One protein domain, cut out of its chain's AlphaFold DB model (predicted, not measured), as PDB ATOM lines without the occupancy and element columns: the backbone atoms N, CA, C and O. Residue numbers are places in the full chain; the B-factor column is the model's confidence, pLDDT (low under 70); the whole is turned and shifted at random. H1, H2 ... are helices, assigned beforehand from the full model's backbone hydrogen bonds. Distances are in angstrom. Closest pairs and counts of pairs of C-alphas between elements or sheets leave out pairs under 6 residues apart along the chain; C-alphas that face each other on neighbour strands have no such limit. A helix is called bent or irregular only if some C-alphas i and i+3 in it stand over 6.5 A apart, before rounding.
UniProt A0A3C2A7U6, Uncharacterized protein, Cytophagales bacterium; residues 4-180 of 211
ATOM      1  N   GLN A   4      22.025 -22.861  57.159       81.44
ATOM      2  CA  GLN A   4      21.129 -22.696  56.014       81.44
ATOM      3  C   GLN A   4      21.420 -23.710  54.901       81.44
ATOM      4  O   GLN A   4      20.500 -24.367  54.416       81.44
ATOM      5  N   GLU A   5      22.693 -23.888  54.533       84.25
ATOM      6  CA  GLU A   5      23.107 -24.920  53.573       84.25
ATOM      7  C   GLU A   5      22.688 -26.313  54.047       84.25
ATOM      8  O   GLU A   5      22.213 -27.115  53.245       84.25
ATOM      9  N   PHE A   6      22.838 -26.602  55.346       87.38
ATOM     10  CA  PHE A   6      22.422 -27.879  55.924       87.38
ATOM     11  C   PHE A   6      20.916 -28.115  55.767       87.38
ATOM     12  O   PHE A   6      20.524 -29.186  55.304       87.38
ATOM     13  N   ILE A   7      20.073 -27.129  56.095       84.94
ATOM     14  CA  ILE A   7      18.617 -27.280  55.962       84.94
ATOM     15  C   ILE A   7      18.212 -27.453  54.497       84.94
ATOM     16  O   ILE A   7      17.397 -28.323  54.199       84.94
ATOM     17  N   ILE A   8      18.788 -26.672  53.579       84.75
ATOM     18  CA  ILE A   8      18.490 -26.782  52.143       84.75
ATOM     19  C   ILE A   8      18.888 -28.167  51.619       84.75
ATOM     20  O   ILE A   8      18.102 -28.817  50.932       84.75
ATOM     21  N   ALA A   9      20.084 -28.650  51.976       88.69
ATOM     22  CA  ALA A   9      20.542 -29.979  51.586       88.69
ATOM     23  C   ALA A   9      19.639 -31.085  52.158       88.69
ATOM     24  O   ALA A   9      19.294 -32.034  51.454       88.69
ATOM     25  N   PHE A  10      19.226 -30.948  53.420       89.00
ATOM     26  CA  PHE A  10      18.327 -31.885  54.084       89.00
ATOM     27  C   PHE A  10      16.932 -31.909  53.443       89.00
ATOM     28  O   PHE A  10      16.405 -32.984  53.161       89.00
ATOM     29  N   GLU A  11      16.353 -30.741  53.153       87.12
ATOM     30  CA  GLU A  11      15.072 -30.622  52.454       87.12
ATOM     31  C   GLU A  11      15.143 -31.247  51.062       87.12
ATOM     32  O   GLU A  11      14.304 -32.081  50.729       87.12
ATOM     33  N   THR A  12      16.193 -30.936  50.298       89.50
ATOM     34  CA  THR A  12      16.380 -31.471  48.943       89.50
ATOM     35  C   THR A  12      16.466 -32.998  48.970       89.50
ATOM     36  O   THR A  12      15.886 -33.670  48.115       89.50
ATOM     37  N   LEU A  13      17.145 -33.567  49.973       93.25
ATOM     38  CA  LEU A  13      17.240 -35.015  50.164       93.25
ATOM     39  C   LEU A  13      15.862 -35.635  50.430       93.25
ATOM     40  O   LEU A  13      15.499 -36.622  49.788       93.25
ATOM     41  N   ILE A  14      15.075 -35.059  51.341       92.31
ATOM     42  CA  ILE A  14      13.751 -35.588  51.705       92.31
ATOM     43  C   ILE A  14      12.755 -35.439  50.554       92.31
ATOM     44  O   ILE A  14      12.042 -36.390  50.226       92.31
ATOM     45  N   SER A  15      12.726 -34.275  49.908       91.50
ATOM     46  CA  SER A  15      11.894 -34.014  48.732       91.50
ATOM     47  C   SER A  15      12.272 -34.938  47.573       91.50
ATOM     48  O   SER A  15      11.396 -35.547  46.953       91.50
ATOM     49  N   GLY A  16      13.572 -35.143  47.334       94.00
ATOM     50  CA  GLY A  16      14.080 -36.107  46.359       94.00
ATOM     51  C   GLY A  16      13.663 -37.544  46.674       94.00
ATOM     52  O   GLY A  16      13.243 -38.277  45.779       94.00
ATOM     53  N   PHE A  17      13.696 -37.942  47.947       95.69
ATOM     54  CA  PHE A  17      13.239 -39.261  48.385       95.69
ATOM     55  C   PHE A  17      11.731 -39.464  48.164       95.69
ATOM     56  O   PHE A  17      11.314 -40.497  47.631       95.69
ATOM     57  N   ALA A  18      10.906 -38.468  48.505       95.12
ATOM     58  CA  ALA A  18       9.466 -38.497  48.249       95.12
ATOM     59  C   ALA A  18       9.159 -38.607  46.743       95.12
ATOM     60  O   ALA A  18       8.349 -39.444  46.331       95.12
ATOM     61  N   ALA A  19       9.855 -37.823  45.912       95.81
ATOM     62  CA  ALA A  19       9.729 -37.878  44.458       95.81
ATOM     63  C   ALA A  19      10.156 -39.246  43.897       95.81
ATOM     64  O   ALA A  19       9.428 -39.847  43.107       95.81
ATOM     65  N   ALA A  20      11.290 -39.791  44.346       97.06
ATOM     66  CA  ALA A  20      11.768 -41.106  43.925       97.06
ATOM     67  C   ALA A  20      10.749 -42.212  44.242       97.06
ATOM     68  O   ALA A  20      10.439 -43.036  43.376       97.06
ATOM     69  N   ARG A  21      10.157 -42.202  45.446       96.62
ATOM     70  CA  ARG A  21       9.122 -43.175  45.831       96.62
ATOM     71  C   ARG A  21       7.869 -43.068  44.959       96.62
ATOM     72  O   ARG A  21       7.273 -44.097  44.618       96.62
ATOM     73  N   PHE A  22       7.489 -41.848  44.582       97.06
ATOM     74  CA  PHE A  22       6.386 -41.581  43.663       97.06
ATOM     75  C   PHE A  22       6.658 -42.143  42.261       97.06
ATOM     76  O   PHE A  22       5.833 -42.883  41.718       97.06
ATOM     77  N   PHE A  23       7.839 -41.876  41.698       97.25
ATOM     78  CA  PHE A  23       8.235 -42.423  40.398       97.25
ATOM     79  C   PHE A  23       8.385 -43.942  40.414       97.25
ATOM     80  O   PHE A  23       8.028 -44.590  39.433       97.25
ATOM     81  N   GLN A  24       8.841 -44.534  41.520       96.62
ATOM     82  CA  GLN A  24       8.877 -45.987  41.674       96.62
ATOM     83  C   GLN A  24       7.478 -46.598  41.528       96.62
ATOM     84  O   GLN A  24       7.323 -47.603  40.838       96.62
ATOM     85  N   GLY A  25       6.453 -45.978  42.121       95.31
ATOM     86  CA  GLY A  25       5.068 -46.435  41.996       95.31
ATOM     87  C   GLY A  25       4.567 -46.433  40.548       95.31
ATOM     88  O   GLY A  25       4.024 -47.432  40.071       95.31
ATOM     89  N   TRP A  26       4.831 -45.355  39.806       96.12
ATOM     90  CA  TRP A  26       4.576 -45.312  38.362       96.12
ATOM     91  C   TRP A  26       5.392 -46.351  37.588       96.12
ATOM     92  O   TRP A  26       4.854 -47.037  36.719       96.12
ATOM     93  N   GLY A  27       6.676 -46.502  37.914       95.94
ATOM     94  CA  GLY A  27       7.575 -47.468  37.294       95.94
ATOM     95  C   GLY A  27       7.074 -48.904  37.443       95.94
ATOM     96  O   GLY A  27       7.069 -49.654  36.469       95.94
ATOM     97  N   GLU A  28       6.572 -49.279  38.622       94.12
ATOM     98  CA  GLU A  28       5.944 -50.583  38.857       94.12
ATOM     99  C   GLU A  28       4.676 -50.772  38.016       94.12
ATOM    100  O   GLU A  28       4.507 -51.820  37.384       94.12
ATOM    101  N   MET A  29       3.816 -49.751  37.944       94.75
ATOM    102  CA  MET A  29       2.610 -49.792  37.113       94.75
ATOM    103  C   MET A  29       2.928 -49.953  35.623       94.75
ATOM    104  O   MET A  29       2.272 -50.734  34.937       94.75
ATOM    105  N   ILE A  30       3.956 -49.262  35.123       95.25
ATOM    106  CA  ILE A  30       4.398 -49.345  33.725       95.25
ATOM    107  C   ILE A  30       5.054 -50.703  33.443       95.25
ATOM    108  O   ILE A  30       4.730 -51.355  32.440       95.25
ATOM    109  N   LYS A  31       5.940 -51.161  34.338       95.06
ATOM    110  CA  LYS A  31       6.650 -52.444  34.232       95.06
ATOM    111  C   LYS A  31       5.675 -53.616  34.187       95.06
ATOM    112  O   LYS A  31       5.806 -54.495  33.337       95.06
ATOM    113  N   TYR A  32       4.662 -53.610  35.051       94.56
ATOM    114  CA  TYR A  32       3.652 -54.665  35.125       94.56
ATOM    115  C   TYR A  32       2.310 -54.248  34.510       94.56
ATOM    116  O   TYR A  32       1.265 -54.732  34.936       94.56
ATOM    117  N   ARG A  33       2.308 -53.406  33.465       92.75
ATOM    118  CA  ARG A  33       1.082 -52.838  32.860       92.75
ATOM    119  C   ARG A  33      -0.009 -53.852  32.496       92.75
ATOM    120  O   ARG A  33      -1.185 -53.536  32.577       92.75
ATOM    121  N   ARG A  34       0.358 -55.089  32.136       92.88
ATOM    122  CA  ARG A  34      -0.600 -56.176  31.821       92.88
ATOM    123  C   ARG A  34      -1.292 -56.769  33.058       92.88
ATOM    124  O   ARG A  34      -2.239 -57.533  32.914       92.88
ATOM    125  N   LYS A  35      -0.794 -56.477  34.260       93.88
ATOM    126  CA  LYS A  35      -1.329 -56.948  35.546       93.88
ATOM    127  C   LYS A  35      -2.199 -55.900  36.239       93.88
ATOM    128  O   LYS A  35      -2.912 -56.249  37.177       93.88
ATOM    129  N   PHE A  36      -2.174 -54.657  35.768       91.88
ATOM    130  CA  PHE A  36      -3.006 -53.571  36.267       91.88
ATOM    131  C   PHE A  36      -4.186 -53.331  35.326       91.88
ATOM    132  O   PHE A  36      -4.003 -53.068  34.141       91.88
ATOM    133  N   SER A  37      -5.412 -53.393  35.848       93.50
ATOM    134  CA  SER A  37      -6.581 -52.921  35.101       93.50
ATOM    135  C   SER A  37      -6.596 -51.396  35.133       93.50
ATOM    136  O   SER A  37      -6.706 -50.816  36.214       93.50
ATOM    137  N   TYR A  38      -6.465 -50.763  33.967       92.44
ATOM    138  CA  TYR A  38      -6.445 -49.308  33.831       92.44
ATOM    139  C   TYR A  38      -7.733 -48.665  34.370       92.44
ATOM    140  O   TYR A  38      -8.842 -49.120  34.090       92.44
ATOM    141  N   TYR A  39      -7.582 -47.574  35.122       94.38
ATOM    142  CA  TYR A  39      -8.694 -46.748  35.574       94.38
ATOM    143  C   TYR A  39      -8.295 -45.277  35.531       94.38
ATOM    144  O   TYR A  39      -7.461 -44.830  36.317       94.38
ATOM    145  N   TRP A  40      -8.927 -44.523  34.631       93.75
ATOM    146  CA  TRP A  40      -8.564 -43.136  34.348       93.75
ATOM    147  C   TRP A  40      -8.637 -42.228  35.583       93.75
ATOM    148  O   TRP A  40      -7.798 -41.349  35.720       93.75
ATOM    149  N   GLY A  41      -9.582 -42.451  36.506       92.94
ATOM    150  CA  GLY A  41      -9.714 -41.619  37.709       92.94
ATOM    151  C   GLY A  41      -8.518 -41.750  38.655       92.94
ATOM    152  O   GLY A  41      -8.068 -40.763  39.232       92.94
ATOM    153  N   HIS A  42      -7.945 -42.957  38.755       94.56
ATOM    154  CA  HIS A  42      -6.698 -43.183  39.495       94.56
ATOM    155  C   HIS A  42      -5.536 -42.473  38.805       94.56
ATOM    156  O   HIS A  42      -4.862 -41.671  39.441       94.56
ATOM    157  N   THR A  43      -5.377 -42.691  37.498       94.44
ATOM    158  CA  THR A  43      -4.325 -42.066  36.684       94.44
ATOM    159  C   THR A  43      -4.389 -40.539  36.728       94.44
ATOM    160  O   THR A  43      -3.365 -39.887  36.894       94.44
ATOM    161  N   LEU A  44      -5.582 -39.949  36.635       93.88
ATOM    162  CA  LEU A  44      -5.766 -38.504  36.737       93.88
ATOM    163  C   LEU A  44      -5.392 -37.997  38.134       93.88
ATOM    164  O   LEU A  44      -4.700 -36.996  38.252       93.88
ATOM    165  N   THR A  45      -5.787 -38.709  39.190       93.88
ATOM    166  CA  THR A  45      -5.459 -38.323  40.573       93.88
ATOM    167  C   THR A  45      -3.954 -38.359  40.834       93.88
ATOM    168  O   THR A  45      -3.411 -37.446  41.459       93.88
ATOM    169  N   THR A  46      -3.259 -39.391  40.347       95.62
ATOM    170  CA  THR A  46      -1.802 -39.464  40.472       95.62
ATOM    171  C   THR A  46      -1.123 -38.387  39.625       95.62
ATOM    172  O   THR A  46      -0.180 -37.770  40.102       95.62
ATOM    173  N   LEU A  47      -1.622 -38.076  38.425       94.75
ATOM    174  CA  LEU A  47      -1.120 -36.949  37.627       94.75
ATOM    175  C   LEU A  47      -1.319 -35.599  38.328       94.75
ATOM    176  O   LEU A  47      -0.396 -34.793  38.363       94.75
ATOM    177  N   VAL A  48      -2.475 -35.364  38.947       92.69
ATOM    178  CA  VAL A  48      -2.724 -34.151  39.742       92.69
ATOM    179  C   VAL A  48      -1.711 -34.031  40.877       92.69
ATOM    180  O   VAL A  48      -1.069 -32.995  41.010       92.69
ATOM    181  N   ALA A  49      -1.493 -35.093  41.658       94.69
ATOM    182  CA  ALA A  49      -0.481 -35.062  42.714       94.69
ATOM    183  C   ALA A  49       0.941 -34.853  42.177       94.69
ATOM    184  O   ALA A  49       1.734 -34.179  42.826       94.69
ATOM    185  N   PHE A  50       1.256 -35.381  40.993       94.88
ATOM    186  CA  PHE A  50       2.537 -35.141  40.335       94.88
ATOM    187  C   PHE A  50       2.739 -33.663  39.982       94.88
ATOM    188  O   PHE A  50       3.787 -33.098  40.288       94.88
ATOM    189  N   PHE A  51       1.731 -33.010  39.403       93.00
ATOM    190  CA  PHE A  51       1.800 -31.580  39.110       93.00
ATOM    191  C   PHE A  51       1.905 -30.742  40.384       93.00
ATOM    192  O   PHE A  51       2.737 -29.847  40.454       93.00
ATOM    193  N   ILE A  52       1.150 -31.072  41.432       91.94
ATOM    194  CA  ILE A  52       1.283 -30.391  42.727       91.94
ATOM    195  C   ILE A  52       2.704 -30.585  43.298       91.94
ATOM    196  O   ILE A  52       3.274 -29.641  43.843       91.94
ATOM    197  N   LEU A  53       3.315 -31.765  43.136       92.38
ATOM    198  CA  LEU A  53       4.704 -32.019  43.541       92.38
ATOM    199  C   LEU A  53       5.698 -31.145  42.758       92.38
ATOM    200  O   LEU A  53       6.560 -30.525  43.376       92.38
ATOM    201  N   ILE A  54       5.550 -31.028  41.432       90.44
ATOM    202  CA  ILE A  54       6.371 -30.120  40.609       90.44
ATOM    203  C   ILE A  54       6.195 -28.673  41.061       90.44
ATOM    204  O   ILE A  54       7.179 -27.966  41.249       90.44
ATOM    205  N   GLN A  55       4.953 -28.229  41.247       86.25
ATOM    206  CA  GLN A  55       4.641 -26.865  41.660       86.25
ATOM    207  C   GLN A  55       5.258 -26.546  43.022       86.25
ATOM    208  O   GLN A  55       5.804 -25.464  43.227       86.25
ATOM    209  N   GLN A  56       5.174 -27.491  43.955       86.50
ATOM    210  CA  GLN A  56       5.755 -27.344  45.278       86.50
ATOM    211  C   GLN A  56       7.281 -27.264  45.212       86.50
ATOM    212  O   GLN A  56       7.867 -26.409  45.873       86.50
ATOM    213  N   TRP A  57       7.908 -28.125  44.412       84.81
ATOM    214  CA  TRP A  57       9.350 -28.101  44.191       84.81
ATOM    215  C   TRP A  57       9.795 -26.784  43.542       84.81
ATOM    216  O   TRP A  57      10.700 -26.122  44.042       84.81
ATOM    217  N   TRP A  58       9.091 -26.332  42.501       83.69
ATOM    218  CA  TRP A  58       9.359 -25.055  41.840       83.69
ATOM    219  C   TRP A  58       9.216 -23.868  42.800       83.69
ATOM    220  O   TRP A  58      10.090 -23.008  42.893       83.69
ATOM    221  N   GLY A  59       8.137 -23.854  43.585       78.69
ATOM    222  CA  GLY A  59       7.861 -22.811  44.568       78.69
ATOM    223  C   GLY A  59       8.842 -22.763  45.743       78.69
ATOM    224  O   GLY A  59       8.793 -21.791  46.503       78.69
ATOM    225  N   ALA A  60       9.704 -23.773  45.915       77.75
ATOM    226  CA  ALA A  60      10.741 -23.798  46.944       77.75
ATOM    227  C   ALA A  60      11.993 -22.991  46.547       77.75
ATOM    228  O   ALA A  60      12.598 -22.364  47.416       77.75
ATOM    229  N   PHE A  61      12.341 -22.915  45.252       72.62
ATOM    230  CA  PHE A  61      13.562 -22.237  44.784       72.62
ATOM    231  C   PHE A  61      13.614 -20.737  45.091       72.62
ATOM    232  O   PHE A  61      14.691 -20.202  45.331       72.62
ATOM    233  N   GLY A  62      12.469 -20.055  45.119       65.88
ATOM    234  CA  GLY A  62      12.401 -18.615  45.395       65.88
ATOM    235  C   GLY A  62      12.487 -18.232  46.878       65.88
ATOM    236  O   GLY A  62      12.361 -17.057  47.199       65.88
ATOM    237  N   ARG A  63      12.647 -19.190  47.807       66.06
ATOM    238  CA  ARG A  63      12.501 -18.948  49.261       66.06
ATOM    239  C   ARG A  63      13.765 -19.109  50.131       66.06
ATOM    240  O   ARG A  63      13.600 -19.331  51.333       66.06
ATOM    241  N   PRO A  64      15.012 -18.999  49.628       56.69
ATOM    242  CA  PRO A  64      16.191 -19.393  50.403       56.69
ATOM    243  C   PRO A  64      16.407 -18.574  51.688       56.69
ATOM    244  O   PRO A  64      17.043 -19.081  52.606       56.69
ATOM    245  N   MET A  65      15.853 -17.361  51.807       54.16
ATOM    246  CA  MET A  65      16.086 -16.464  52.952       54.16
ATOM    247  C   MET A  65      15.199 -16.739  54.185       54.16
ATOM    248  O   MET A  65      15.591 -16.390  55.291       54.16
ATOM    249  N   ALA A  66      14.024 -17.368  54.047       56.19
ATOM    250  CA  ALA A  66      13.055 -17.479  55.155       56.19
ATOM    251  C   ALA A  66      13.197 -18.758  56.005       56.19
ATOM    252  O   ALA A  66      12.646 -18.836  57.094       56.19
ATOM    253  N   ILE A  67      13.956 -19.748  55.530       60.53
ATOM    254  CA  ILE A  67      13.952 -21.136  56.032       60.53
ATOM    255  C   ILE A  67      14.545 -21.303  57.453       60.53
ATOM    256  O   ILE A  67      14.403 -22.357  58.067       60.53
ATOM    257  N   VAL A  68      15.203 -20.275  57.995       64.19
ATOM    258  CA  VAL A  68      16.140 -20.418  59.125       64.19
ATOM    259  C   VAL A  68      15.711 -19.648  60.384       64.19
ATOM    260  O   VAL A  68      16.451 -19.616  61.362       64.19
ATOM    261  N   HIS A  69      14.534 -19.013  60.393       70.50
ATOM    262  CA  HIS A  69      14.166 -18.094  61.477       70.50
ATOM    263  C   HIS A  69      13.529 -18.799  62.680       70.50
ATOM    264  O   HIS A  69      13.769 -18.392  63.818       70.50
ATOM    265  N   ASN A  70      12.728 -19.850  62.463       79.62
ATOM    266  CA  ASN A  70      11.994 -20.523  63.534       79.62
ATOM    267  C   ASN A  70      11.805 -22.037  63.283       79.62
ATOM    268  O   ASN A  70      11.760 -22.504  62.146       79.62
ATOM    269  N   ILE A  71      11.614 -22.819  64.354       84.44
ATOM    270  CA  ILE A  71      11.285 -24.255  64.291       84.44
ATOM    271  C   ILE A  71      10.000 -24.526  63.490       84.44
ATOM    272  O   ILE A  71       9.854 -25.587  62.879       84.44
ATOM    273  N   TRP A  72       9.075 -23.565  63.449       85.44
ATOM    274  CA  TRP A  72       7.854 -23.651  62.648       85.44
ATOM    275  C   TRP A  72       8.133 -23.630  61.145       85.44
ATOM    276  O   TRP A  72       7.534 -24.423  60.421       85.44
ATOM    277  N   ASP A  73       9.086 -22.814  60.688       82.56
ATOM    278  CA  ASP A  73       9.503 -22.771  59.281       82.56
ATOM    279  C   ASP A  73      10.037 -24.137  58.855       82.56
ATOM    280  O   ASP A  73       9.597 -24.710  57.856       82.56
ATOM    281  N   PHE A  74      10.913 -24.708  59.686       83.56
ATOM    282  CA  PHE A  74      11.449 -26.049  59.489       83.56
ATOM    283  C   PHE A  74      10.345 -27.117  59.492       83.56
ATOM    284  O   PHE A  74      10.337 -28.018  58.653       83.56
ATOM    285  N   THR A  75       9.365 -26.997  60.391       88.00
ATOM    286  CA  THR A  75       8.233 -27.930  60.470       88.00
ATOM    287  C   THR A  75       7.372 -27.863  59.208       88.00
ATOM    288  O   THR A  75       7.069 -28.902  58.618       88.00
ATOM    289  N   PHE A  76       7.007 -26.669  58.734       87.88
ATOM    290  CA  PHE A  76       6.254 -26.507  57.487       87.88
ATOM    291  C   PHE A  76       7.032 -27.013  56.274       87.88
ATOM    292  O   PHE A  76       6.443 -27.646  55.393       87.88
ATOM    293  N   LEU A  77       8.343 -26.767  56.249       86.50
ATOM    294  CA  LEU A  77       9.240 -27.247  55.205       86.50
ATOM    295  C   LEU A  77       9.252 -28.776  55.133       86.50
ATOM    296  O   LEU A  77       9.123 -29.327  54.048       86.50
ATOM    297  N   LEU A  78       9.343 -29.457  56.279       89.25
ATOM    298  CA  LEU A  78       9.406 -30.918  56.368       89.25
ATOM    299  C   LEU A  78       8.056 -31.599  56.111       89.25
ATOM    300  O   LEU A  78       7.985 -32.688  55.539       89.25
ATOM    301  N   THR A  79       6.965 -30.975  56.557       93.44
ATOM    302  CA  THR A  79       5.652 -31.630  56.567       93.44
ATOM    303  C   THR A  79       5.120 -31.850  55.151       93.44
ATOM    304  O   THR A  79       4.516 -32.884  54.872       93.44
ATOM    305  N   ILE A  80       5.370 -30.916  54.231       92.38
ATOM    306  CA  ILE A  80       4.900 -31.034  52.847       92.38
ATOM    307  C   ILE A  80       5.511 -32.250  52.117       92.38
ATOM    308  O   ILE A  80       4.740 -33.081  51.630       92.38
ATOM    309  N   PRO A  81       6.845 -32.425  52.039       92.88
ATOM    310  CA  PRO A  81       7.427 -33.601  51.400       92.88
ATOM    311  C   PRO A  81       7.110 -34.896  52.159       92.88
ATOM    312  O   PRO A  81       6.929 -35.935  51.523       92.88
ATOM    313  N   ALA A  82       6.932 -34.854  53.487       94.69
ATOM    314  CA  ALA A  82       6.445 -36.007  54.245       94.69
ATOM    315  C   ALA A  82       5.032 -36.437  53.802       94.69
ATOM    316  O   ALA A  82       4.791 -37.624  53.572       94.69
ATOM    317  N   ILE A  83       4.106 -35.490  53.608       96.12
ATOM    318  CA  ILE A  83       2.770 -35.782  53.064       96.12
ATOM    319  C   ILE A  83       2.879 -36.395  51.673       96.12
ATOM    320  O   ILE A  83       2.230 -37.408  51.418       96.12
ATOM    321  N   PHE A  84       3.727 -35.851  50.799       95.12
ATOM    322  CA  PHE A  84       3.943 -36.426  49.470       95.12
ATOM    323  C   PHE A  84       4.499 -37.845  49.514       95.12
ATOM    324  O   PHE A  84       4.060 -38.698  48.740       95.12
ATOM    325  N   TYR A  85       5.416 -38.128  50.436       96.31
ATOM    326  CA  TYR A  85       5.897 -39.483  50.648       96.31
ATOM    327  C   TYR A  85       4.740 -40.423  51.018       96.31
ATOM    328  O   TYR A  85       4.540 -41.439  50.352       96.31
ATOM    329  N   PHE A  86       3.910 -40.071  52.004       96.62
ATOM    330  CA  PHE A  86       2.768 -40.907  52.389       96.62
ATOM    331  C   PHE A  86       1.714 -41.032  51.280       96.62
ATOM    332  O   PHE A  86       1.201 -42.128  51.044       96.62
ATOM    333  N   MET A  87       1.451 -39.951  50.541       95.50
ATOM    334  CA  MET A  87       0.623 -39.986  49.336       95.50
ATOM    335  C   MET A  87       1.173 -40.994  48.338       95.50
ATOM    336  O   MET A  87       0.424 -41.842  47.872       95.50
ATOM    337  N   SER A  88       2.475 -40.963  48.049       95.25
ATOM    338  CA  SER A  88       3.093 -41.896  47.107       95.25
ATOM    339  C   SER A  88       2.939 -43.353  47.553       95.25
ATOM    340  O   SER A  88       2.608 -44.217  46.745       95.25
ATOM    341  N   VAL A  89       3.076 -43.640  48.850       95.12
ATOM    342  CA  VAL A  89       2.884 -44.993  49.389       95.12
ATOM    343  C   VAL A  89       1.439 -45.470  49.212       95.12
ATOM    344  O   VAL A  89       1.224 -46.638  48.896       95.12
ATOM    345  N   GLN A  90       0.452 -44.587  49.382       95.38
ATOM    346  CA  GLN A  90      -0.963 -44.957  49.310       95.38
ATOM    347  C   GLN A  90      -1.553 -44.887  47.894       95.38
ATOM    348  O   GLN A  90      -2.558 -45.531  47.584       95.38
ATOM    349  N   PHE A  91      -0.980 -44.061  47.026       94.62
ATOM    350  CA  PHE A  91      -1.472 -43.864  45.667       94.62
ATOM    351  C   PHE A  91      -1.172 -45.084  44.806       94.62
ATOM    352  O   PHE A  91      -1.977 -45.435  43.944       94.62
ATOM    353  N   PHE A  92      -0.055 -45.763  45.058       95.56
ATOM    354  CA  PHE A  92       0.385 -46.889  44.249       95.56
ATOM    355  C   PHE A  92       0.193 -48.221  44.990       95.56
ATOM    356  O   PHE A  92       0.781 -48.431  46.050       95.56
ATOM    357  N   PRO A  93      -0.608 -49.156  44.449       92.62
ATOM    358  CA  PRO A  93      -0.743 -50.488  45.025       92.62
ATOM    359  C   PRO A  93       0.572 -51.273  44.923       92.62
ATOM    360  O   PRO A  93       1.149 -51.384  43.844       92.62
ATOM    361  N   ASN A  94       0.996 -51.904  46.019       88.00
ATOM    362  CA  ASN A  94       2.161 -52.792  46.012       88.00
ATOM    363  C   ASN A  94       1.865 -54.058  45.192       88.00
ATOM    364  O   ASN A  94       1.028 -54.880  45.585       88.00
ATOM    365  N   TYR A  95       2.563 -54.250  44.073       87.62
ATOM    366  CA  TYR A  95       2.419 -55.460  43.268       87.62
ATOM    367  C   TYR A  95       3.066 -56.665  43.965       87.62
ATOM    368  O   TYR A  95       4.269 -56.691  44.207       87.62
ATOM    369  N   ARG A  96       2.267 -57.698  44.257       87.56
ATOM    370  CA  ARG A  96       2.719 -58.960  44.879       87.56
ATOM    371  C   ARG A  96       2.427 -60.188  44.007       87.56
ATOM    372  O   ARG A  96       2.062 -61.241  44.513       87.56
ATOM    373  N   GLY A  97       2.517 -60.042  42.684       85.94
ATOM    374  CA  GLY A  97       2.297 -61.147  41.735       85.94
ATOM    375  C   GLY A  97       0.840 -61.376  41.306       85.94
ATOM    376  O   GLY A  97       0.593 -62.180  40.410       85.94
ATOM    377  N   GLN A  98      -0.120 -60.660  41.896       88.50
ATOM    378  CA  GLN A  98      -1.547 -60.767  41.573       88.50
ATOM    379  C   GLN A  98      -2.004 -59.630  40.654       88.50
ATOM    380  O   GLN A  98      -1.421 -58.545  40.648       88.50
ATOM    381  N   THR A  99      -3.053 -59.874  39.869       90.81
ATOM    382  CA  THR A  99      -3.696 -58.824  39.074       90.81
ATOM    383  C   THR A  99      -4.385 -57.819  39.993       90.81
ATOM    384  O   THR A  99      -5.127 -58.186  40.901       90.81
ATOM    385  N   VAL A 100      -4.143 -56.532  39.757       92.50
ATOM    386  CA  VAL A 100      -4.693 -55.445  40.570       92.50
ATOM    387  C   VAL A 100      -5.712 -54.677  39.743       92.50
ATOM    388  O   VAL A 100      -5.396 -54.104  38.697       92.50
ATOM    389  N   VAL A 101      -6.951 -54.627  40.227       94.81
ATOM    390  CA  VAL A 101      -8.004 -53.811  39.619       94.81
ATOM    391  C   VAL A 101      -7.942 -52.401  40.206       94.81
ATOM    392  O   VAL A 101      -8.455 -52.168  41.305       94.81
ATOM    393  N   LEU A 102      -7.329 -51.450  39.484       93.69
ATOM    394  CA  LEU A 102      -7.099 -50.089  39.997       93.69
ATOM    395  C   LEU A 102      -8.395 -49.392  40.393       93.69
ATOM    396  O   LEU A 102      -8.420 -48.678  41.386       93.69
ATOM    397  N   ARG A 103      -9.493 -49.638  39.672       93.44
ATOM    398  CA  ARG A 103     -10.804 -49.072  40.009       93.44
ATOM    399  C   ARG A 103     -11.253 -49.437  41.425       93.44
ATOM    400  O   ARG A 103     -11.699 -48.561  42.159       93.44
ATOM    401  N   HIS A 104     -11.133 -50.706  41.816       93.12
ATOM    402  CA  HIS A 104     -11.534 -51.148  43.154       93.12
ATOM    403  C   HIS A 104     -10.577 -50.608  44.221       93.12
ATOM    404  O   HIS A 104     -11.016 -50.097  45.250       93.12
ATOM    405  N   TYR A 105      -9.273 -50.653  43.935       93.94
ATOM    406  CA  TYR A 105      -8.252 -50.085  44.811       93.94
ATOM    407  C   TYR A 105      -8.491 -48.592  45.076       93.94
ATOM    408  O   TYR A 105      -8.486 -48.151  46.222       93.94
ATOM    409  N   PHE A 106      -8.773 -47.829  44.024       92.88
ATOM    410  CA  PHE A 106      -9.053 -46.404  44.088       92.88
ATOM    411  C   PHE A 106     -10.283 -46.092  44.938       92.88
ATOM    412  O   PHE A 106     -10.222 -45.277  45.848       92.88
ATOM    413  N   GLN A 107     -11.396 -46.782  44.675       91.38
ATOM    414  CA  GLN A 107     -12.648 -46.573  45.402       91.38
ATOM    415  C   GLN A 107     -12.508 -46.891  46.893       91.38
ATOM    416  O   GLN A 107     -13.027 -46.152  47.724       91.38
ATOM    417  N   LYS A 108     -11.758 -47.944  47.236       93.69
ATOM    418  CA  LYS A 108     -11.480 -48.307  48.631       93.69
ATOM    419  C   LYS A 108     -10.658 -47.238  49.363       93.69
ATOM    420  O   LYS A 108     -10.869 -47.024  50.552       93.69
ATOM    421  N   ASN A 109      -9.738 -46.574  48.665       93.81
ATOM    422  CA  ASN A 109      -8.807 -45.601  49.247       93.81
ATOM    423  C   ASN A 109      -9.217 -44.139  49.034       93.81
ATOM    424  O   ASN A 109      -8.495 -43.232  49.440       93.81
ATOM    425  N   LEU A 110     -10.381 -43.895  48.438       91.81
ATOM    426  CA  LEU A 110     -10.789 -42.571  47.986       91.81
ATOM    427  C   LEU A 110     -10.793 -41.519  49.101       91.81
ATOM    428  O   LEU A 110     -10.277 -40.417  48.924       91.81
ATOM    429  N   ARG A 111     -11.319 -41.884  50.274       94.00
ATOM    430  CA  ARG A 111     -11.337 -41.003  51.448       94.00
ATOM    431  C   ARG A 111      -9.935 -40.690  51.956       94.00
ATOM    432  O   ARG A 111      -9.684 -39.577  52.395       94.00
ATOM    433  N   ILE A 112      -9.021 -41.656  51.866       95.00
ATOM    434  CA  ILE A 112      -7.625 -41.470  52.268       95.00
ATOM    435  C   ILE A 112      -6.927 -40.511  51.294       95.00
ATOM    436  O   ILE A 112      -6.168 -39.649  51.723       95.00
ATOM    437  N   TYR A 113      -7.227 -40.588  49.994       94.06
ATOM    438  CA  TYR A 113      -6.717 -39.615  49.020       94.06
ATOM    439  C   TYR A 113      -7.241 -38.214  49.309       94.06
ATOM    440  O   TYR A 113      -6.457 -37.269  49.352       94.06
ATOM    441  N   GLY A 114      -8.545 -38.096  49.584       94.38
ATOM    442  CA  GLY A 114      -9.153 -36.843  50.028       94.38
ATOM    443  C   GLY A 114      -8.472 -36.292  51.279       94.38
ATOM    444  O   GLY A 114      -8.124 -35.118  51.304       94.38
ATOM    445  N   LEU A 115      -8.191 -37.143  52.271       96.81
ATOM    446  CA  LEU A 115      -7.496 -36.758  53.499       96.81
ATOM    447  C   LEU A 115      -6.094 -36.209  53.223       96.81
ATOM    448  O   LEU A 115      -5.746 -35.164  53.761       96.81
ATOM    449  N   TYR A 116      -5.295 -36.859  52.377       96.81
ATOM    450  CA  TYR A 116      -3.958 -36.350  52.071       96.81
ATOM    451  C   TYR A 116      -3.986 -35.016  51.323       96.81
ATOM    452  O   TYR A 116      -3.222 -34.116  51.673       96.81
ATOM    453  N   PHE A 117      -4.882 -34.853  50.343       95.94
ATOM    454  CA  PHE A 117      -5.058 -33.557  49.686       95.94
ATOM    455  C   PHE A 117      -5.532 -32.489  50.675       95.94
ATOM    456  O   PHE A 117      -5.023 -31.372  50.647       95.94
ATOM    457  N   PHE A 118      -6.449 -32.836  51.580       97.06
ATOM    458  CA  PHE A 118      -6.922 -31.926  52.617       97.06
ATOM    459  C   PHE A 118      -5.776 -31.481  53.520       97.06
ATOM    460  O   PHE A 118      -5.573 -30.284  53.686       97.06
ATOM    461  N   LEU A 119      -4.981 -32.422  54.037       97.12
ATOM    462  CA  LEU A 119      -3.817 -32.118  54.870       97.12
ATOM    463  C   LEU A 119      -2.815 -31.225  54.129       97.12
ATOM    464  O   LEU A 119      -2.345 -30.243  54.698       97.12
ATOM    465  N   TYR A 120      -2.543 -31.514  52.855       95.75
ATOM    466  CA  TYR A 120      -1.669 -30.690  52.023       95.75
ATOM    467  C   TYR A 120      -2.170 -29.240  51.915       95.75
ATOM    468  O   TYR A 120      -1.444 -28.306  52.266       95.75
ATOM    469  N   PHE A 121      -3.419 -29.031  51.484       95.50
ATOM    470  CA  PHE A 121      -3.976 -27.682  51.335       95.50
ATOM    471  C   PHE A 121      -4.177 -26.974  52.680       95.50
ATOM    472  O   PHE A 121      -4.026 -25.753  52.764       95.50
ATOM    473  N   PHE A 122      -4.458 -27.726  53.742       96.50
ATOM    474  CA  PHE A 122      -4.564 -27.207  55.099       96.50
ATOM    475  C   PHE A 122      -3.225 -26.655  55.578       96.50
ATOM    476  O   PHE A 122      -3.161 -25.506  56.003       96.50
ATOM    477  N   ILE A 123      -2.137 -27.412  55.423       94.56
ATOM    478  CA  ILE A 123      -0.790 -26.957  55.789       94.56
ATOM    479  C   ILE A 123      -0.352 -25.762  54.949       94.56
ATOM    480  O   ILE A 123       0.205 -24.813  55.495       94.56
ATOM    481  N   LEU A 124      -0.653 -25.749  53.647       91.44
ATOM    482  CA  LEU A 124      -0.405 -24.565  52.825       91.44
ATOM    483  C   LEU A 124      -1.166 -23.336  53.330       91.44
ATOM    484  O   LEU A 124      -0.623 -22.235  53.312       91.44
ATOM    485  N   THR A 125      -2.409 -23.510  53.773       93.12
ATOM    486  CA  THR A 125      -3.230 -22.419  54.309       93.12
ATOM    487  C   THR A 125      -2.677 -21.925  55.643       93.12
ATOM    488  O   THR A 125      -2.430 -20.730  55.783       93.12
ATOM    489  N   MET A 126      -2.381 -22.837  56.575       92.81
ATOM    490  CA  MET A 126      -1.758 -22.516  57.864       92.81
ATOM    491  C   MET A 126      -0.430 -21.781  57.684       92.81
ATOM    492  O   MET A 126      -0.174 -20.804  58.378       92.81
ATOM    493  N   ARG A 127       0.382 -22.191  56.703       88.50
ATOM    494  CA  ARG A 127       1.641 -21.519  56.377       88.50
ATOM    495  C   ARG A 127       1.430 -20.066  55.943       88.50
ATOM    496  O   ARG A 127       2.196 -19.203  56.341       88.50
ATOM    497  N   TYR A 128       0.415 -19.776  55.129       88.50
ATOM    498  CA  TYR A 128       0.139 -18.393  54.718       88.50
ATOM    499  C   TYR A 128      -0.390 -17.534  55.862       88.50
ATOM    500  O   TYR A 128       0.013 -16.385  55.961       88.50
ATOM    501  N   ILE A 129      -1.245 -18.099  56.720       90.50
ATOM    502  CA  ILE A 129      -1.708 -17.418  57.936       90.50
ATOM    503  C   ILE A 129      -0.509 -17.101  58.840       90.50
ATOM    504  O   ILE A 129      -0.407 -15.996  59.353       90.50
ATOM    505  N   TYR A 130       0.421 -18.047  58.996       89.06
ATOM    506  CA  TYR A 130       1.618 -17.871  59.821       89.06
ATOM    507  C   TYR A 130       2.534 -16.738  59.332       89.06
ATOM    508  O   TYR A 130       3.072 -16.001  60.149       89.06
ATOM    509  N   TYR A 131       2.691 -16.581  58.014       85.50
ATOM    510  CA  TYR A 131       3.512 -15.519  57.416       85.50
ATOM    511  C   TYR A 131       2.741 -14.226  57.104       85.50
ATOM    512  O   TYR A 131       3.273 -13.384  56.388       85.50
ATOM    513  N   ASP A 132       1.498 -14.093  57.582       86.19
ATOM    514  CA  ASP A 132       0.614 -12.947  57.311       86.19
ATOM    515  C   ASP A 132       0.527 -12.581  55.814       86.19
ATOM    516  O   ASP A 132       0.515 -11.424  55.397       86.19
ATOM    517  N   LEU A 133       0.523 -13.612  54.963       84.75
ATOM    518  CA  LEU A 133       0.452 -13.444  53.517       84.75
ATOM    519  C   LEU A 133      -1.000 -13.194  53.085       84.75
ATOM    520  O   LEU A 133      -1.923 -13.777  53.668       84.75
ATOM    521  N   PRO A 134      -1.230 -12.419  52.008       85.50
ATOM    522  CA  PRO A 134      -2.576 -12.136  51.524       85.50
ATOM    523  C   PRO A 134      -3.341 -13.436  51.236       85.50
ATOM    524  O   PRO A 134      -2.897 -14.307  50.487       85.50
ATOM    525  N   MET A 135      -4.506 -13.581  51.874       85.44
ATOM    526  CA  MET A 135      -5.379 -14.748  51.697       85.44
ATOM    527  C   MET A 135      -6.296 -14.630  50.477       85.44
ATOM    528  O   MET A 135      -6.778 -15.646  49.984       85.44
ATOM    529  N   TRP A 136      -6.528 -13.408  49.994       86.88
ATOM    530  CA  TRP A 136      -7.460 -13.098  48.904       86.88
ATOM    531  C   TRP A 136      -6.758 -12.891  47.556       86.88
ATOM    532  O   TRP A 136      -7.253 -12.161  46.703       86.88
ATOM    533  N   ASP A 137      -5.601 -13.524  47.368       87.62
ATOM    534  CA  ASP A 137      -4.923 -13.604  46.078       87.62
ATOM    535  C   ASP A 137      -5.389 -14.838  45.276       87.62
ATOM    536  O   ASP A 137      -6.059 -15.743  45.787       87.62
ATOM    537  N   GLU A 138      -5.012 -14.912  44.000       85.31
ATOM    538  CA  GLU A 138      -5.344 -16.048  43.121       85.31
ATOM    539  C   GLU A 138      -4.831 -17.391  43.681       85.31
ATOM    540  O   GLU A 138      -5.448 -18.456  43.534       85.31
ATOM    541  N   ARG A 139      -3.710 -17.344  44.411       84.69
ATOM    542  CA  ARG A 139      -3.128 -18.503  45.100       84.69
ATOM    543  C   ARG A 139      -3.980 -18.922  46.296       84.69
ATOM    544  O   ARG A 139      -4.059 -20.110  46.606       84.69
ATOM    545  N   GLY A 140      -4.596 -17.975  46.989       88.56
ATOM    546  CA  GLY A 140      -5.542 -18.159  48.085       88.56
ATOM    547  C   GLY A 140      -6.805 -18.853  47.635       88.56
ATOM    548  O   GLY A 140      -7.188 -19.862  48.232       88.56
ATOM    549  N   LEU A 141      -7.367 -18.410  46.511       89.56
ATOM    550  CA  LEU A 141      -8.538 -19.047  45.914       89.56
ATOM    551  C   LEU A 141      -8.268 -20.517  45.567       89.56
ATOM    552  O   LEU A 141      -9.073 -21.390  45.889       89.56
ATOM    553  N   THR A 142      -7.097 -20.808  44.995       89.50
ATOM    554  CA  THR A 142      -6.673 -22.174  44.648       89.50
ATOM    555  C   THR A 142      -6.567 -23.067  45.893       89.50
ATOM    556  O   THR A 142      -6.997 -24.221  45.881       89.50
ATOM    557  N   ARG A 143      -6.040 -22.536  47.005       90.88
ATOM    558  CA  ARG A 143      -5.941 -23.256  48.287       90.88
ATOM    559  C   ARG A 143      -7.311 -23.508  48.912       90.88
ATOM    560  O   ARG A 143      -7.586 -24.634  49.327       90.88
ATOM    561  N   ALA A 144      -8.173 -22.493  48.937       93.38
ATOM    562  CA  ALA A 144      -9.533 -22.605  49.455       93.38
ATOM    563  C   ALA A 144     -10.358 -23.620  48.648       93.38
ATOM    564  O   ALA A 144     -10.984 -24.510  49.223       93.38
ATOM    565  N   ALA A 145     -10.287 -23.558  47.316       93.06
ATOM    566  CA  ALA A 145     -10.919 -24.536  46.439       93.06
ATOM    567  C   ALA A 145     -10.361 -25.950  46.673       93.06
ATOM    568  O   ALA A 145     -11.128 -26.903  46.803       93.06
ATOM    569  N   GLY A 146      -9.039 -26.091  46.823       93.88
ATOM    570  CA  GLY A 146      -8.391 -27.358  47.167       93.88
ATOM    571  C   GLY A 146      -8.891 -27.961  48.487       93.88
ATOM    572  O   GLY A 146      -9.185 -29.159  48.547       93.88
ATOM    573  N   LEU A 147      -9.064 -27.142  49.529       96.25
ATOM    574  CA  LEU A 147      -9.662 -27.552  50.806       96.25
ATOM    575  C   LEU A 147     -11.111 -28.019  50.643       96.25
ATOM    576  O   LEU A 147     -11.473 -29.087  51.132       96.25
ATOM    577  N   VAL A 148     -11.935 -27.256  49.924       96.06
ATOM    578  CA  VAL A 148     -13.345 -27.605  49.700       96.06
ATOM    579  C   VAL A 148     -13.467 -28.905  48.903       96.06
ATOM    580  O   VAL A 148     -14.235 -29.788  49.280       96.06
ATOM    581  N   PHE A 149     -12.683 -29.071  47.837       94.88
ATOM    582  CA  PHE A 149     -12.708 -30.272  47.000       94.88
ATOM    583  C   PHE A 149     -12.207 -31.515  47.731       94.88
ATOM    584  O   PHE A 149     -12.817 -32.581  47.625       94.88
ATOM    585  N   SER A 150     -11.127 -31.387  48.499       95.62
ATOM    586  CA  SER A 150     -10.602 -32.490  49.304       95.62
ATOM    587  C   SER A 150     -11.570 -32.893  50.418       95.62
ATOM    588  O   SER A 150     -11.833 -34.084  50.591       95.62
ATOM    589  N   LEU A 151     -12.202 -31.928  51.093       96.50
ATOM    590  CA  LEU A 151     -13.249 -32.196  52.079       96.50
ATOM    591  C   LEU A 151     -14.477 -32.861  51.442       96.50
ATOM    592  O   LEU A 151     -14.983 -33.860  51.958       96.50
ATOM    593  N   ALA A 152     -14.916 -32.375  50.279       94.50
ATOM    594  CA  ALA A 152     -16.002 -32.987  49.524       94.50
ATOM    595  C   ALA A 152     -15.671 -34.436  49.133       94.50
ATOM    596  O   ALA A 152     -16.533 -35.306  49.260       94.50
ATOM    597  N   MET A 153     -14.429 -34.736  48.735       92.56
ATOM    598  CA  MET A 153     -13.978 -36.107  48.467       92.56
ATOM    599  C   MET A 153     -14.018 -37.019  49.701       92.56
ATOM    600  O   MET A 153     -14.314 -38.203  49.558       92.56
ATOM    601  N   ILE A 154     -13.716 -36.499  50.894       95.31
ATOM    602  CA  ILE A 154     -13.751 -37.280  52.143       95.31
ATOM    603  C   ILE A 154     -15.193 -37.643  52.515       95.31
ATOM    604  O   ILE A 154     -15.467 -38.783  52.895       95.31
ATOM    605  N   ILE A 155     -16.108 -36.676  52.411       95.25
ATOM    606  CA  ILE A 155     -17.501 -36.814  52.863       95.25
ATOM    607  C   ILE A 155     -18.340 -37.611  51.856       95.25
ATOM    608  O   ILE A 155     -19.262 -38.344  52.222       95.25
ATOM    609  N   THR A 156     -18.033 -37.484  50.570       91.56
ATOM    610  CA  THR A 156     -18.875 -38.023  49.506       91.56
ATOM    611  C   THR A 156     -18.680 -39.524  49.302       91.56
ATOM    612  O   THR A 156     -17.572 -40.001  49.083       91.56
ATOM    613  N   ASN A 157     -19.791 -40.265  49.245       84.88
ATOM    614  CA  ASN A 157     -19.817 -41.665  48.790       84.88
ATOM    615  C   ASN A 157     -20.212 -41.817  47.308       84.88
ATOM    616  O   ASN A 157     -20.099 -42.901  46.735       84.88
ATOM    617  N   SER A 158     -20.704 -40.745  46.678       88.94
ATOM    618  CA  SER A 158     -21.111 -40.746  45.273       88.94
ATOM    619  C   SER A 158     -19.908 -40.735  44.337       88.94
ATOM    620  O   SER A 158     -19.211 -39.733  44.193       88.94
ATOM    621  N   ARG A 159     -19.737 -41.841  43.611       83.31
ATOM    622  CA  ARG A 159     -18.689 -41.998  42.598       83.31
ATOM    623  C   ARG A 159     -18.679 -40.874  41.557       83.31
ATOM    624  O   ARG A 159     -17.610 -40.394  41.200       83.31
ATOM    625  N   ARG A 160     -19.855 -40.482  41.054       88.75
ATOM    626  CA  ARG A 160     -19.965 -39.474  39.985       88.75
ATOM    627  C   ARG A 160     -19.463 -38.115  40.455       88.75
ATOM    628  O   ARG A 160     -18.736 -37.455  39.725       88.75
ATOM    629  N   LEU A 161     -19.817 -37.721  41.679       89.25
ATOM    630  CA  LEU A 161     -19.378 -36.442  42.226       89.25
ATOM    631  C   LEU A 161     -17.861 -36.427  42.422       89.25
ATOM    632  O   LEU A 161     -17.217 -35.438  42.103       89.25
ATOM    633  N   THR A 162     -17.273 -37.537  42.867       88.88
ATOM    634  CA  THR A 162     -15.819 -37.632  42.992       88.88
ATOM    635  C   THR A 162     -15.100 -37.529  41.644       88.88
ATOM    636  O   THR A 162     -14.104 -36.820  41.542       88.88
ATOM    637  N   GLU A 163     -15.612 -38.189  40.603       89.69
ATOM    638  CA  GLU A 163     -15.073 -38.067  39.241       89.69
ATOM    639  C   GLU A 163     -15.151 -36.610  38.743       89.69
ATOM    640  O   GLU A 163     -14.173 -36.103  38.199       89.69
ATOM    641  N   VAL A 164     -16.261 -35.908  39.002       92.88
ATOM    642  CA  VAL A 164     -16.412 -34.477  38.678       92.88
ATOM    643  C   VAL A 164     -15.403 -33.620  39.445       92.88
ATOM    644  O   VAL A 164     -14.717 -32.803  38.835       92.88
ATOM    645  N   ILE A 165     -15.252 -33.835  40.756       92.00
ATOM    646  CA  ILE A 165     -14.279 -33.107  41.585       92.00
ATOM    647  C   ILE A 165     -12.854 -33.291  41.048       92.00
ATOM    648  O   ILE A 165     -12.094 -32.331  41.026       92.00
ATOM    649  N   MET A 166     -12.492 -34.487  40.580       89.56
ATOM    650  CA  MET A 166     -11.162 -34.761  40.018       89.56
ATOM    651  C   MET A 166     -10.904 -34.049  38.698       89.56
ATOM    652  O   MET A 166      -9.798 -33.574  38.461       89.56
ATOM    653  N   VAL A 167     -11.915 -33.973  37.832       92.75
ATOM    654  CA  VAL A 167     -11.802 -33.231  36.572       92.75
ATOM    655  C   VAL A 167     -11.650 -31.738  36.855       92.75
ATOM    656  O   VAL A 167     -10.779 -31.091  36.273       92.75
ATOM    657  N   ILE A 168     -12.444 -31.202  37.785       92.81
ATOM    658  CA  ILE A 168     -12.362 -29.795  38.186       92.81
ATOM    659  C   ILE A 168     -11.008 -29.501  38.837       92.81
ATOM    660  O   ILE A 168     -10.344 -28.546  38.443       92.81
ATOM    661  N   SER A 169     -10.555 -30.330  39.782       89.19
ATOM    662  CA  SER A 169      -9.276 -30.121  40.464       89.19
ATOM    663  C   SER A 169      -8.090 -30.245  39.508       89.19
ATOM    664  O   SER A 169      -7.183 -29.419  39.565       89.19
ATOM    665  N   GLY A 170      -8.117 -31.200  38.573       88.75
ATOM    666  CA  GLY A 170      -7.102 -31.308  37.526       88.75
ATOM    667  C   GLY A 170      -7.070 -30.094  36.603       88.75
ATOM    668  O   GLY A 170      -5.994 -29.573  36.321       88.75
ATOM    669  N   SER A 171      -8.239 -29.591  36.203       90.44
ATOM    670  CA  SER A 171      -8.344 -28.371  35.391       90.44
ATOM    671  C   SER A 171      -7.818 -27.147  36.143       90.44
ATOM    672  O   SER A 171      -7.100 -26.336  35.568       90.44
ATOM    673  N   MET A 172      -8.118 -27.043  37.440       90.00
ATOM    674  CA  MET A 172      -7.633 -25.964  38.301       90.00
ATOM    675  C   MET A 172      -6.111 -25.993  38.453       90.00
ATOM    676  O   MET A 172      -5.484 -24.941  38.417       90.00
ATOM    677  N   VAL A 173      -5.505 -27.178  38.576       86.81
ATOM    678  CA  VAL A 173      -4.041 -27.312  38.606       86.81
ATOM    679  C   VAL A 173      -3.435 -26.865  37.279       86.81
ATOM    680  O   VAL A 173      -2.502 -26.073  37.288       86.81
ATOM    681  N   ILE A 174      -3.984 -27.291  36.139       86.69
ATOM    682  CA  ILE A 174      -3.497 -26.852  34.820       86.69
ATOM    683  C   ILE A 174      -3.605 -25.328  34.672       86.69
ATOM    684  O   ILE A 174      -2.644 -24.684  34.257       86.69
ATOM    685  N   TRP A 175      -4.747 -24.750  35.049       87.69
ATOM    686  CA  TRP A 175      -4.949 -23.302  35.041       87.69
ATOM    687  C   TRP A 175      -3.918 -22.591  35.924       87.69
ATOM    688  O   TRP A 175      -3.263 -21.655  35.472       87.69
ATOM    689  N   PHE A 176      -3.686 -23.092  37.137       82.94
ATOM    690  CA  PHE A 176      -2.687 -22.536  38.044       82.94
ATOM    691  C   PHE A 176      -1.277 -22.554  37.434       82.94
ATOM    692  O   PHE A 176      -0.561 -21.562  37.510       82.94
ATOM    693  N   PHE A 177      -0.897 -23.649  36.769       79.94
ATOM    694  CA  PHE A 177       0.375 -23.746  36.044       79.94
ATOM    695  C   PHE A 177       0.503 -22.748  34.885       79.94
ATOM    696  O   PHE A 177       1.618 -22.375  34.542       79.94
ATOM    697  N   SER A 178      -0.611 -22.336  34.275       81.25
ATOM    698  CA  SER A 178      -0.604 -21.363  33.174       81.25
ATOM    699  C   SER A 178      -0.578 -19.905  33.631       81.25
ATOM    700  O   SER A 178      -0.105 -19.055  32.886       81.25
ATOM    701  N   VAL A 179      -1.094 -19.621  34.831       77.81
ATOM    702  CA  VAL A 179      -1.222 -18.254  35.363       77.81
ATOM    703  C   VAL A 179      -0.037 -17.871  36.237       77.81
ATOM    704  O   VAL A 179       0.353 -16.709  36.274       77.81
ATOM    705  N   VAL A 180       0.562 -18.832  36.947       69.69
ATOM    706  CA  VAL A 180       1.729 -18.536  37.775       69.69
ATOM    707  C   VAL A 180       2.949 -18.345  36.890       69.69
ATOM    708  O   VAL A 180       3.636 -19.298  36.523       69.69
TER     709      VAL A 180
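AT A GLANCE: This is residues 4 to 180 of the 211 residues of an uncharacterized protein of Cytophagales bacterium (UniProt A0A3C2A7U6). Six helices make an up-and-down bundle, each running against the one before it. Around it H1, H3, H4, H5, H6 and H2 form a flattened ring, loosely closed between H2 and H1. The printed part has 177 residues, six named helices, H1 to H6 in order, and no named strand. It is all helix and compact, radius of gyration of the C-alphas 16.9 A, spans 50 by 34 by 27 A.

IN THESE COORDINATES: H1, residues 4 to 31, begins at C-alpha (21.129, -22.696, 56.014) and spans 39.6 A. H2 is 40 to 61, 32.2 A; H3 71 to 91, 29.9 A; H4 102 to 130, 38.8 A; H5 138 to 155, 26.0 A; H6 159 to 179, 30.4 A, ending at (-1.222, -18.254, 35.363). H4 is irregular, C-alphas 108 and 111 being 7.8 A apart.

HOW THE PARTS SIT: H1 touches H3, closest C-alphas Ala 18 and Tyr 85, 4.4 A. H4 and H5, a hairpin, touch at a steep tilt of 39 degrees, closest C-alphas Arg 111 and Ile 154, 4.5 A. Each O i to N i+4 pair is within hydrogen-bond range in H1, H5 and H6; in H2 17 of 18, H3 15 of 17, H4 23 of 25.

THE WHOLE: The printed part has no cut and no long link. pLDDT is under 70 at residues 62 to 68 and 180.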